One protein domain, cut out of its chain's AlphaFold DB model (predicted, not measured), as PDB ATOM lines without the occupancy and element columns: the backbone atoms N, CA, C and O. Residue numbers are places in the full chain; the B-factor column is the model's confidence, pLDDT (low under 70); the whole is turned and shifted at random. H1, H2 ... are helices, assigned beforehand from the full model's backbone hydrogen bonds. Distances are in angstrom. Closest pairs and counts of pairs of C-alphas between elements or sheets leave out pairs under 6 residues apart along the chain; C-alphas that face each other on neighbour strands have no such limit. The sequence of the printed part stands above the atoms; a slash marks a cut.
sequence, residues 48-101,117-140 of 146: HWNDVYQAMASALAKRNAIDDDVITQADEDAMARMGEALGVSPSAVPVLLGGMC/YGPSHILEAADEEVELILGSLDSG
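Overview. This is residues 48 to 101 and 117 to 140 of the 146 residues of an uncharacterized protein of Aspergillus steynii IBT 23096 (UniProt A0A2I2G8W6). Two small lobes of helices stand with a gap between them: H1 with H4 and H5 packed on it, and H2 with H3. Residues 62 to 75 bridge the lobes; residues 135 to 140 stick out. The 78 printed residues hold five named helices, H1 to H5 in order, class all helix; the whole is only just compact, close to loose, radius of gyration of the C-alphas 13.7 A, spans 32 by 31 by 23 A.

Arrangement. H1, residues 49 to 61, touches H4, residues 121 to 124, with residues 51 to 55 alone; closest C-alphas Ala 55 and Leu 123, 5.8 A. H5, residues 126 to 139, touches H1 with residues 126 to 131 alone, at a steep tilt of 51 degrees, the same way; closest C-alphas Ala 59 and Asp 127, 5.1 A. H2, residues 76 to 86, only just touches H3, residues 93 to 96, with 3 pairs of C-alphas within 8 A; closest Gly 83 and Val 93, 6.0 A. H1 and H2 are apart. Every O i to N i+4 pair is within hydrogen-bond range in H1 and H2, 7 of 10 in H5; H3 and H4 are too short for one.

Along the chain. H1, 18.0 A long, begins at C-alpha 49 (-24.853, 1.623, -47.983). H2 measures 15.2 A; H5, 20.2 A, ends at C-alpha 139 (1.205, 10.532, -38.133).

Size, cuts and confidence. Residues 102 to 116 are cut out, C-alphas 101 and 117 being 19.1 A apart. H1 to H2 is a long link. Residues 101 and 140 have pLDDT under 70.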
ATOM      1  N   HIS A  48     -26.363   2.926 -52.411       91.25
ATOM      2  CA  HIS A  48     -26.649   1.969 -51.339       91.25
ATOM      3  C   HIS A  48     -25.508   1.948 -50.322       91.25
ATOM      4  O   HIS A  48     -24.334   2.029 -50.676       91.25
ATOM      5  N   TRP A  49     -25.849   1.766 -49.046       91.56
ATOM      6  CA  TRP A  49     -24.853   1.623 -47.983       91.56
ATOM      7  C   TRP A  49     -23.915   0.434 -48.204       91.56
ATOM      8  O   TRP A  49     -22.728   0.557 -47.931       91.56
ATOM      9  N   ASN A  50     -24.407  -0.670 -48.774       91.88
ATOM     10  CA  ASN A  50     -23.572  -1.818 -49.126       91.88
ATOM     11  C   ASN A  50     -22.500  -1.455 -50.166       91.88
ATOM     12  O   ASN A  50     -21.368  -1.904 -50.026       91.88
ATOM     13  N   ASP A  51     -22.824  -0.615 -51.156       95.00
ATOM     14  CA  ASP A  51     -21.865  -0.167 -52.176       95.00
ATOM     15  C   ASP A  51     -20.751   0.672 -51.522       95.00
ATOM     16  O   ASP A  51     -19.569   0.485 -51.807       95.00
ATOM     17  N   VAL A  52     -21.126   1.561 -50.588       94.94
ATOM     18  CA  VAL A  52     -20.189   2.395 -49.813       94.94
ATOM     19  C   VAL A  52     -19.315   1.537 -48.899       94.94
ATOM     20  O   VAL A  52     -18.099   1.714 -48.882       94.94
ATOM     21  N   TYR A  53     -19.899   0.589 -48.162       95.38
ATOM     22  CA  TYR A  53     -19.142  -0.309 -47.292       95.38
ATOM     23  C   TYR A  53     -18.186  -1.193 -48.090       95.38
ATOM     24  O   TYR A  53     -17.030  -1.304 -47.696       95.38
ATOM     25  N   GLN A  54     -18.614  -1.740 -49.232       97.56
ATOM     26  CA  GLN A  54     -17.748  -2.530 -50.104       97.56
ATOM     27  C   GLN A  54     -16.565  -1.701 -50.614       97.56
ATOM     28  O   GLN A  54     -15.428  -2.146 -50.510       97.56
ATOM     29  N   ALA A  55     -16.803  -0.476 -51.096       97.81
ATOM     30  CA  ALA A  55     -15.735   0.403 -51.574       97.81
ATOM     31  C   ALA A  55     -14.703   0.730 -50.474       97.81
ATOM     32  O   ALA A  55     -13.499   0.703 -50.726       97.81
ATOM     33  N   MET A  56     -15.165   0.973 -49.241       97.25
ATOM     34  CA  MET A  56     -14.293   1.208 -48.083       97.25
ATOM     35  C   MET A  56     -13.530  -0.061 -47.666       97.25
ATOM     36  O   MET A  56     -12.328   0.002 -47.412       97.25
ATOM     37  N   ALA A  57     -14.193  -1.220 -47.628       97.25
ATOM     38  CA  ALA A  57     -13.581  -2.490 -47.240       97.25
ATOM     39  C   ALA A  57     -12.530  -2.955 -48.256       97.25
ATOM     40  O   ALA A  57     -11.403  -3.249 -47.865       97.25
ATOM     41  N   SER A  58     -12.826  -2.914 -49.558       98.06
ATOM     42  CA  SER A  58     -11.855  -3.260 -50.605       98.06
ATOM     43  C   SER A  58     -10.626  -2.335 -50.570       98.06
ATOM     44  O   SER A  58      -9.504  -2.792 -50.788       98.06
ATOM     45  N   ALA A  59     -10.798  -1.052 -50.225       97.81
ATOM     46  CA  ALA A  59      -9.692  -0.108 -50.052       97.81
ATOM     47  C   ALA A  59      -8.863  -0.340 -48.767       97.81
ATOM     48  O   ALA A  59      -7.660  -0.057 -48.761       97.81
ATOM     49  N   LEU A  60      -9.472  -0.871 -47.699       97.50
ATOM     50  CA  LEU A  60      -8.790  -1.278 -46.462       97.50
ATOM     51  C   LEU A  60      -8.037  -2.606 -46.646       97.50
ATOM     52  O   LEU A  60      -6.862  -2.695 -46.287       97.50
ATOM     53  N   ALA A  61      -8.666  -3.608 -47.268       97.19
ATOM     54  CA  ALA A  61      -8.070  -4.910 -47.572       97.19
ATOM     55  C   ALA A  61      -6.880  -4.776 -48.541       97.19
ATOM     56  O   ALA A  61      -5.807  -5.320 -48.290       97.19
ATOM     57  N   LYS A  62      -6.999  -3.927 -49.574       97.56
ATOM     58  CA  LYS A  62      -5.888  -3.511 -50.461       97.56
ATOM     59  C   LYS A  62      -4.659  -2.981 -49.702       97.56
ATOM     60  O   LYS A  62      -3.545  -3.059 -50.218       97.56
ATOM     61  N   ARG A  63      -4.853  -2.424 -48.503       96.38
ATOM     62  CA  ARG A  63      -3.798  -1.874 -47.633       96.38
ATOM     63  C   ARG A  63      -3.454  -2.802 -46.453       96.38
ATOM     64  O   ARG A  63      -2.611  -2.445 -45.640       96.38
ATOM     65  N   ASN A  64      -4.023  -4.013 -46.410       96.00
ATOM     66  CA  ASN A  64      -3.882  -5.018 -45.344       96.00
ATOM     67  C   ASN A  64      -4.330  -4.516 -43.952       96.00
ATOM     68  O   ASN A  64      -3.807  -4.958 -42.932       96.00
ATOM     69  N   ALA A  65      -5.283  -3.578 -43.905       95.56
ATOM     70  CA  ALA A  65      -5.844  -3.057 -42.653       95.56
ATOM     71  C   ALA A  65      -6.968  -3.945 -42.072       95.56
ATOM     72  O   ALA A  65      -7.355  -3.766 -40.918       95.56
ATOM     73  N   ILE A  66      -7.485  -4.880 -42.876       95.44
ATOM     74  CA  ILE A  66      -8.462  -5.928 -42.539       95.44
ATOM     75  C   ILE A  66      -8.123  -7.197 -43.343       95.44
ATOM     76  O   ILE A  66      -7.445  -7.096 -44.369       95.44
ATOM     77  N   ASP A  67      -8.578  -8.365 -42.881       95.19
ATOM     78  CA  ASP A  67      -8.215  -9.673 -43.455       95.19
ATOM     79  C   ASP A  67      -8.850  -9.949 -44.836       95.19
ATOM     80  O   ASP A  67      -8.205 -10.528 -45.711       95.19
ATOM     81  N   ASP A  68     -10.097  -9.517 -45.044       95.38
ATOM     82  CA  ASP A  68     -10.826  -9.582 -46.316       95.38
ATOM     83  C   ASP A  68     -11.789  -8.385 -46.467       95.38
ATOM     84  O   ASP A  68     -11.913  -7.557 -45.564       95.38
ATOM     85  N   ASP A  69     -12.443  -8.259 -47.626       95.12
ATOM     86  CA  ASP A  69     -13.423  -7.208 -47.919       95.12
ATOM     87  C   ASP A  69     -14.888  -7.694 -47.923       95.12
ATOM     88  O   ASP A  69     -15.753  -7.077 -48.551       95.12
ATOM     89  N   VAL A  70     -15.202  -8.782 -47.211       96.06
ATOM     90  CA  VAL A  70     -16.540  -9.389 -47.194       96.06
ATOM     91  C   VAL A  70     -17.476  -8.647 -46.236       96.06
ATOM     92  O   VAL A  70     -17.445  -8.810 -45.015       96.06
ATOM     93  N   ILE A  71     -18.397  -7.861 -46.800       93.12
ATOM     94  CA  ILE A  71     -19.420  -7.158 -46.013       93.12
ATOM     95  C   ILE A  71     -20.428  -8.147 -45.416       93.12
ATOM     96  O   ILE A  71     -21.158  -8.839 -46.129       93.12
ATOM     97  N   THR A  72     -20.513  -8.160 -44.086       92.00
ATOM     98  CA  THR A  72     -21.437  -8.992 -43.306       92.00
ATOM     99  C   THR A  72     -22.409  -8.142 -42.483       92.00
ATOM    100  O   THR A  72     -22.227  -6.938 -42.292       92.00
ATOM    101  N   GLN A  73     -23.498  -8.757 -42.012       90.62
ATOM    102  CA  GLN A  73     -24.414  -8.121 -41.066       90.62
ATOM    103  C   GLN A  73     -23.774  -8.131 -39.675       90.62
ATOM    104  O   GLN A  73     -23.481  -9.203 -39.154       90.62
ATOM    105  N   ALA A  74     -23.619  -6.954 -39.063       91.44
ATOM    106  CA  ALA A  74     -23.125  -6.832 -37.693       91.44
ATOM    107  C   ALA A  74     -23.979  -7.644 -36.703       91.44
ATOM    108  O   ALA A  74     -25.210  -7.514 -36.696       91.44
ATOM    109  N   ASP A  75     -23.301  -8.444 -35.879       94.38
ATOM    110  CA  ASP A  75     -23.840  -9.138 -34.710       94.38
ATOM    111  C   ASP A  75     -23.778  -8.252 -33.446       94.38
ATOM    112  O   ASP A  75     -23.487  -7.055 -33.517       94.38
ATOM    113  N   GLU A  76     -24.114  -8.812 -32.282       94.69
ATOM    114  CA  GLU A  76     -24.197  -8.061 -31.023       94.69
ATOM    115  C   GLU A  76     -22.824  -7.571 -30.524       94.69
ATOM    116  O   GLU A  76     -22.720  -6.422 -30.088       94.69
ATOM    117  N   ASP A  77     -21.763  -8.374 -30.665       96.50
ATOM    118  CA  ASP A  77     -20.393  -8.004 -30.275       96.50
ATOM    119  C   ASP A  77     -19.807  -6.950 -31.227       96.50
ATOM    120  O   ASP A  77     -19.145  -5.992 -30.806       96.50
ATOM    121  N   ALA A  78     -20.090  -7.078 -32.524       94.94
ATOM    122  CA  ALA A  78     -19.719  -6.091 -33.521       94.94
ATOM    123  C   ALA A  78     -20.456  -4.760 -33.269       94.94
ATOM    124  O   ALA A  78     -19.806  -3.716 -33.191       94.94
ATOM    125  N   MET A  79     -21.775  -4.784 -33.027       95.62
ATOM    126  CA  MET A  79     -22.552  -3.591 -32.645       95.62
ATOM    127  C   MET A  79     -22.084  -2.966 -31.322       95.62
ATOM    128  O   MET A  79     -22.118  -1.740 -31.193       95.62
ATOM    129  N   ALA A  80     -21.611  -3.761 -30.357       96.88
ATOM    130  CA  ALA A  80     -21.033  -3.246 -29.118       96.88
ATOM    131  C   ALA A  80     -19.776  -2.401 -29.389       96.88
ATOM    132  O   ALA A  80     -19.709  -1.239 -28.979       96.88
ATOM    133  N   ARG A  81     -18.830  -2.945 -30.167       96.69
ATOM    134  CA  ARG A  81     -17.592  -2.254 -30.577       96.69
ATOM    135  C   ARG A  81     -17.865  -1.016 -31.441       96.69
ATOM    136  O   ARG A  81     -17.184  -0.003 -31.302       96.69
ATOM    137  N   MET A  82     -18.881  -1.068 -32.307       95.38
ATOM    138  CA  MET A  82     -19.342   0.084 -33.098       95.38
ATOM    139  C   MET A  82     -19.891   1.206 -32.212       95.38
ATOM    140  O   MET A  82     -19.584   2.373 -32.446       95.38
ATOM    141  N   GLY A  83     -20.689   0.858 -31.196       95.75
ATOM    142  CA  GLY A  83     -21.229   1.811 -30.226       95.75
ATOM    143  C   GLY A  83     -20.121   2.507 -29.437       95.75
ATOM    144  O   GLY A  83     -20.104   3.734 -29.362       95.75
ATOM    145  N   GLU A  84     -19.146   1.740 -28.941       97.38
ATOM    146  CA  GLU A  84     -17.956   2.269 -28.261       97.38
ATOM    147  C   GLU A  84     -17.166   3.239 -29.156       97.38
ATOM    148  O   GLU A  84     -16.921   4.378 -28.756       97.38
ATOM    149  N   ALA A  85     -16.846   2.842 -30.394       93.50
ATOM    150  CA  ALA A  85     -16.100   3.672 -31.346       93.50
ATOM    151  C   ALA A  85     -16.823   4.980 -31.736       93.50
ATOM    152  O   ALA A  85     -16.174   5.966 -32.090       93.50
ATOM    153  N   LEU A  86     -18.158   4.998 -31.662       94.06
ATOM    154  CA  LEU A  86     -19.007   6.171 -31.904       94.06
ATOM    155  C   LEU A  86     -19.324   6.993 -30.644       94.06
ATOM    156  O   LEU A  86     -19.830   8.108 -30.766       94.06
ATOM    157  N   GLY A  87     -19.076   6.462 -29.443       96.31
ATOM    158  CA  GLY A  87     -19.523   7.065 -28.184       96.31
ATOM    159  C   GLY A  87     -21.044   7.011 -27.965       96.31
ATOM    160  O   GLY A  87     -21.602   7.913 -27.339       96.31
ATOM    161  N   VAL A  88     -21.731   5.986 -28.488       96.94
ATOM    162  CA  VAL A  88     -23.197   5.817 -28.410       96.94
ATOM    163  C   VAL A  88     -23.594   4.423 -27.912       96.94
ATOM    164  O   VAL A  88     -22.781   3.503 -27.862       96.94
ATOM    165  N   SER A  89     -24.867   4.227 -27.553       97.00
ATOM    166  CA  SER A  89     -25.365   2.891 -27.210       97.00
ATOM    167  C   SER A  89     -25.394   1.970 -28.445       97.00
ATOM    168  O   SER A  89     -25.726   2.439 -29.537       97.00
ATOM    169  N   PRO A  90     -25.173   0.648 -28.302       95.38
ATOM    170  CA  PRO A  90     -25.273  -0.299 -29.423       95.38
ATOM    171  C   PRO A  90     -26.654  -0.300 -30.102       95.38
ATOM    172  O   PRO A  90     -26.780  -0.589 -31.283       95.38
ATOM    173  N   SER A  91     -27.707   0.111 -29.389       94.44
ATOM    174  CA  SER A  91     -29.053   0.311 -29.943       94.44
ATOM    175  C   SER A  91     -29.197   1.533 -30.864       94.44
ATOM    176  O   SER A  91     -30.122   1.570 -31.673       94.44
ATOM    177  N   ALA A  92     -28.309   2.527 -30.764       94.81
ATOM    178  CA  ALA A  92     -28.275   3.694 -31.649       94.81
ATOM    179  C   ALA A  92     -27.460   3.438 -32.930       94.81
ATOM    180  O   ALA A  92     -27.607   4.170 -33.909       94.81
ATOM    181  N   VAL A  93     -26.635   2.385 -32.946       94.12
ATOM    182  CA  VAL A  93     -25.803   1.985 -34.089       94.12
ATOM    183  C   VAL A  93     -26.664   1.755 -35.350       94.12
ATOM    184  O   VAL A  93     -26.414   2.426 -36.348       94.12
ATOM    185  N   PRO A  94     -27.781   0.998 -35.322       91.25
ATOM    186  CA  PRO A  94     -28.729   0.924 -36.443       91.25
ATOM    187  C   PRO A  94     -29.317   2.248 -36.981       91.25
ATOM    188  O   PRO A  94     -30.016   2.217 -37.991       91.25
ATOM    189  N   VAL A  95     -29.108   3.398 -36.328       88.62
ATOM    190  CA  VAL A  95     -29.657   4.701 -36.750       88.62
ATOM    191  C   VAL A  95     -28.624   5.574 -37.478       88.62
ATOM    192  O   VAL A  95     -29.024   6.415 -38.281       88.62
ATOM    193  N   LEU A  96     -27.319   5.410 -37.217       89.94
ATOM    194  CA  LEU A  96     -26.312   6.413 -37.609       89.94
ATOM    195  C   LEU A  96     -25.625   6.164 -38.961       89.94
ATOM    196  O   LEU A  96     -25.489   7.117 -39.723       89.94
ATOM    197  N   LEU A  97     -25.233   4.928 -39.295       89.88
ATOM    198  CA  LEU A  97     -24.804   4.573 -40.657       89.88
ATOM    199  C   LEU A  97     -25.732   3.475 -41.181       89.88
ATOM    200  O   LEU A  97     -25.689   2.335 -40.726       89.88
ATOM    201  N   GLY A  98     -26.611   3.840 -42.113       84.62
ATOM    202  CA  GLY A  98     -27.500   2.902 -42.786       84.62
ATOM    203  C   GLY A  98     -28.929   3.398 -42.993       84.62
ATOM    204  O   GLY A  98     -29.197   4.591 -43.148       84.62
ATOM    205  N   GLY A  99     -29.862   2.447 -43.053       83.19
ATOM    206  CA  GLY A  99     -31.251   2.706 -43.426       83.19
ATOM    207  C   GLY A  99     -31.406   3.085 -44.902       83.19
ATOM    208  O   GLY A  99     -30.534   2.826 -45.727       83.19
ATOM    209  N   MET A 100     -32.548   3.679 -45.256       80.75
ATOM    210  CA  MET A 100     -32.855   4.063 -46.637       80.75
ATOM    211  C   MET A 100     -33.579   5.412 -46.673       80.75
ATOM    212  O   MET A 100     -34.806   5.485 -46.591       80.75
ATOM    213  N   CYS A 101     -32.815   6.496 -46.820       69.69
ATOM    214  CA  CYS A 101     -33.384   7.805 -47.116       69.69
ATOM    215  C   CYS A 101     -33.934   7.808 -48.553       69.69
ATOM    216  O   CYS A 101     -33.198   7.532 -49.496       69.69
ATOM    217  N   TYR A 117     -20.564  16.667 -58.797       92.69
ATOM    218  CA  TYR A 117     -20.187  15.265 -58.679       92.69
ATOM    219  C   TYR A 117     -21.449  14.414 -58.532       92.69
ATOM    220  O   TYR A 117     -22.304  14.731 -57.702       92.69
ATOM    221  N   GLY A 118     -21.568  13.351 -59.332       92.31
ATOM    222  CA  GLY A 118     -22.692  12.411 -59.273       92.31
ATOM    223  C   GLY A 118     -22.725  11.594 -57.972       92.31
ATOM    224  O   GLY A 118     -21.794  11.673 -57.168       92.31
ATOM    225  N   PRO A 119     -23.777  10.786 -57.745       92.06
ATOM    226  CA  PRO A 119     -23.924  10.030 -56.500       92.06
ATOM    227  C   PRO A 119     -22.815   8.984 -56.315       92.06
ATOM    228  O   PRO A 119     -22.387   8.751 -55.190       92.06
ATOM    229  N   SER A 120     -22.297   8.417 -57.410       95.31
ATOM    230  CA  SER A 120     -21.210   7.430 -57.412       95.31
ATOM    231  C   SER A 120     -19.845   7.983 -56.987       95.31
ATOM    232  O   SER A 120     -18.973   7.197 -56.626       95.31
ATOM    233  N   HIS A 121     -19.650   9.307 -56.952       95.81
ATOM    234  CA  HIS A 121     -18.351   9.911 -56.620       95.81
ATOM    235  C   HIS A 121     -17.866   9.551 -55.202       95.81
ATOM    236  O   HIS A 121     -16.669   9.547 -54.939       95.81
ATOM    237  N   ILE A 122     -18.771   9.222 -54.273       94.94
ATOM    238  CA  ILE A 122     -18.383   8.723 -52.941       94.94
ATOM    239  C   ILE A 122     -17.704   7.343 -53.000       94.94
ATOM    240  O   ILE A 122     -16.880   7.037 -52.148       94.94
ATOM    241  N   LEU A 123     -18.022   6.534 -54.016       97.25
ATOM    242  CA  LEU A 123     -17.390   5.238 -54.278       97.25
ATOM    243  C   LEU A 123     -16.069   5.429 -55.031       97.25
ATOM    244  O   LEU A 123     -15.068   4.812 -54.689       97.25
ATOM    245  N   GLU A 124     -16.058   6.330 -56.020       97.12
ATOM    246  CA  GLU A 124     -14.866   6.697 -56.800       97.12
ATOM    247  C   GLU A 124     -13.749   7.261 -55.900       97.12
ATOM    248  O   GLU A 124     -12.588   6.894 -56.056       97.12
ATOM    249  N   ALA A 125     -14.106   8.103 -54.925       96.94
ATOM    250  CA  ALA A 125     -13.169   8.701 -53.973       96.94
ATOM    251  C   ALA A 125     -12.826   7.803 -52.767       96.94
ATOM    252  O   ALA A 125     -11.941   8.159 -51.992       96.94
ATOM    253  N   ALA A 126     -13.496   6.657 -52.578       97.31
ATOM    254  CA  ALA A 126     -13.347   5.845 -51.364       97.31
ATOM    255  C   ALA A 126     -11.907   5.357 -51.141       97.31
ATOM    256  O   ALA A 126     -11.438   5.329 -50.009       97.31
ATOM    257  N   ASP A 127     -11.180   5.020 -52.210       97.62
ATOM    258  CA  ASP A 127      -9.790   4.569 -52.102       97.62
ATOM    259  C   ASP A 127      -8.816   5.697 -51.718       97.62
ATOM    260  O   ASP A 127      -7.898   5.461 -50.932       97.62
ATOM    261  N   GLU A 128      -9.047   6.919 -52.214       97.50
ATOM    262  CA  GLU A 128      -8.272   8.112 -51.842       97.50
ATOM    263  C   GLU A 128      -8.584   8.550 -50.404       97.50
ATOM    264  O   GLU A 128      -7.667   8.868 -49.651       97.50
ATOM    265  N   GLU A 129      -9.858   8.523 -49.995       96.50
ATOM    266  CA  GLU A 129     -10.281   8.825 -48.621       96.50
ATOM    267  C   GLU A 129      -9.785   7.757 -47.626       96.50
ATOM    268  O   GLU A 129      -9.395   8.103 -46.513       96.50
ATOM    269  N   VAL A 130      -9.714   6.475 -48.014       95.88
ATOM    270  CA  VAL A 130      -9.125   5.410 -47.176       95.88
ATOM    271  C   VAL A 130      -7.600   5.523 -47.071       95.88
ATOM    272  O   VAL A 130      -7.046   5.289 -45.997       95.88
ATOM    273  N   GLU A 131      -6.906   5.935 -48.134       96.00
ATOM    274  CA  GLU A 131      -5.474   6.261 -48.054       96.00
ATOM    275  C   GLU A 131      -5.220   7.465 -47.147       96.00
ATOM    276  O   GLU A 131      -4.335   7.425 -46.291       96.00
ATOM    277  N   LEU A 132      -6.070   8.490 -47.268       95.62
ATOM    278  CA  LEU A 132      -6.169   9.581 -46.308       95.62
ATOM    279  C   LEU A 132      -6.292   9.030 -44.883       95.62
ATOM    280  O   LEU A 132      -5.509   9.421 -44.031       95.62
ATOM    281  N   ILE A 133      -7.252   8.130 -44.648       93.31
ATOM    282  CA  ILE A 133      -7.639   7.572 -43.341       93.31
ATOM    283  C   ILE A 133      -6.528   6.832 -42.599       93.31
ATOM    284  O   ILE A 133      -6.508   6.860 -41.369       93.31
ATOM    285  N   LEU A 134      -5.618   6.159 -43.295       92.94
ATOM    286  CA  LEU A 134      -4.509   5.490 -42.616       92.94
ATOM    287  C   LEU A 134      -3.366   6.481 -42.304       92.94
ATOM    288  O   LEU A 134      -2.679   6.332 -41.295       92.94
ATOM    289  N   GLY A 135      -3.260   7.577 -43.066       91.50
ATOM    290  CA  GLY A 135      -2.252   8.629 -42.890       91.50
ATOM    291  C   GLY A 135      -2.273   9.364 -41.539       91.50
ATOM    292  O   GLY A 135      -1.200   9.599 -40.975       91.50
ATOM    293  N   SER A 136      -3.439   9.709 -40.967       89.81
ATOM    294  CA  SER A 136      -3.503  10.379 -39.645       89.81
ATOM    295  C   SER A 136      -2.996   9.495 -38.530       89.81
ATOM    296  O   SER A 136      -2.345   9.983 -37.608       89.81
ATOM    297  N   LEU A 137      -3.355   8.215 -38.582       86.00
ATOM    298  CA  LEU A 137      -3.214   7.299 -37.458       86.00
ATOM    299  C   LEU A 137      -1.739   7.011 -37.188       86.00
ATOM    300  O   LEU A 137      -1.311   7.082 -36.036       86.00
ATOM    301  N   ASP A 138      -0.965   6.843 -38.257       78.06
ATOM    302  CA  ASP A 138       0.490   6.717 -38.213       78.06
ATOM    303  C   ASP A 138       1.182   8.056 -37.874       78.06
ATOM    304  O   ASP A 138       2.211   8.077 -37.198       78.06
ATOM    305  N   SER A 139       0.613   9.190 -38.309       73.88
ATOM    306  CA  SER A 139       1.205  10.532 -38.133       73.88
ATOM    307  C   SER A 139       0.853  11.223 -36.805       73.88
ATOM    308  O   SER A 139       1.458  12.234 -36.451       73.88
ATOM    309  N   GLY A 140      -0.166  10.745 -36.086       63.59
ATOM    310  CA  GLY A 140      -0.717  11.371 -34.877       63.59
ATOM    311  C   GLY A 140      -1.507  12.677 -35.098       63.59
ATOM    312  O   GLY A 140      -2.057  13.228 -34.139       63.59
TER     313      GLY A 140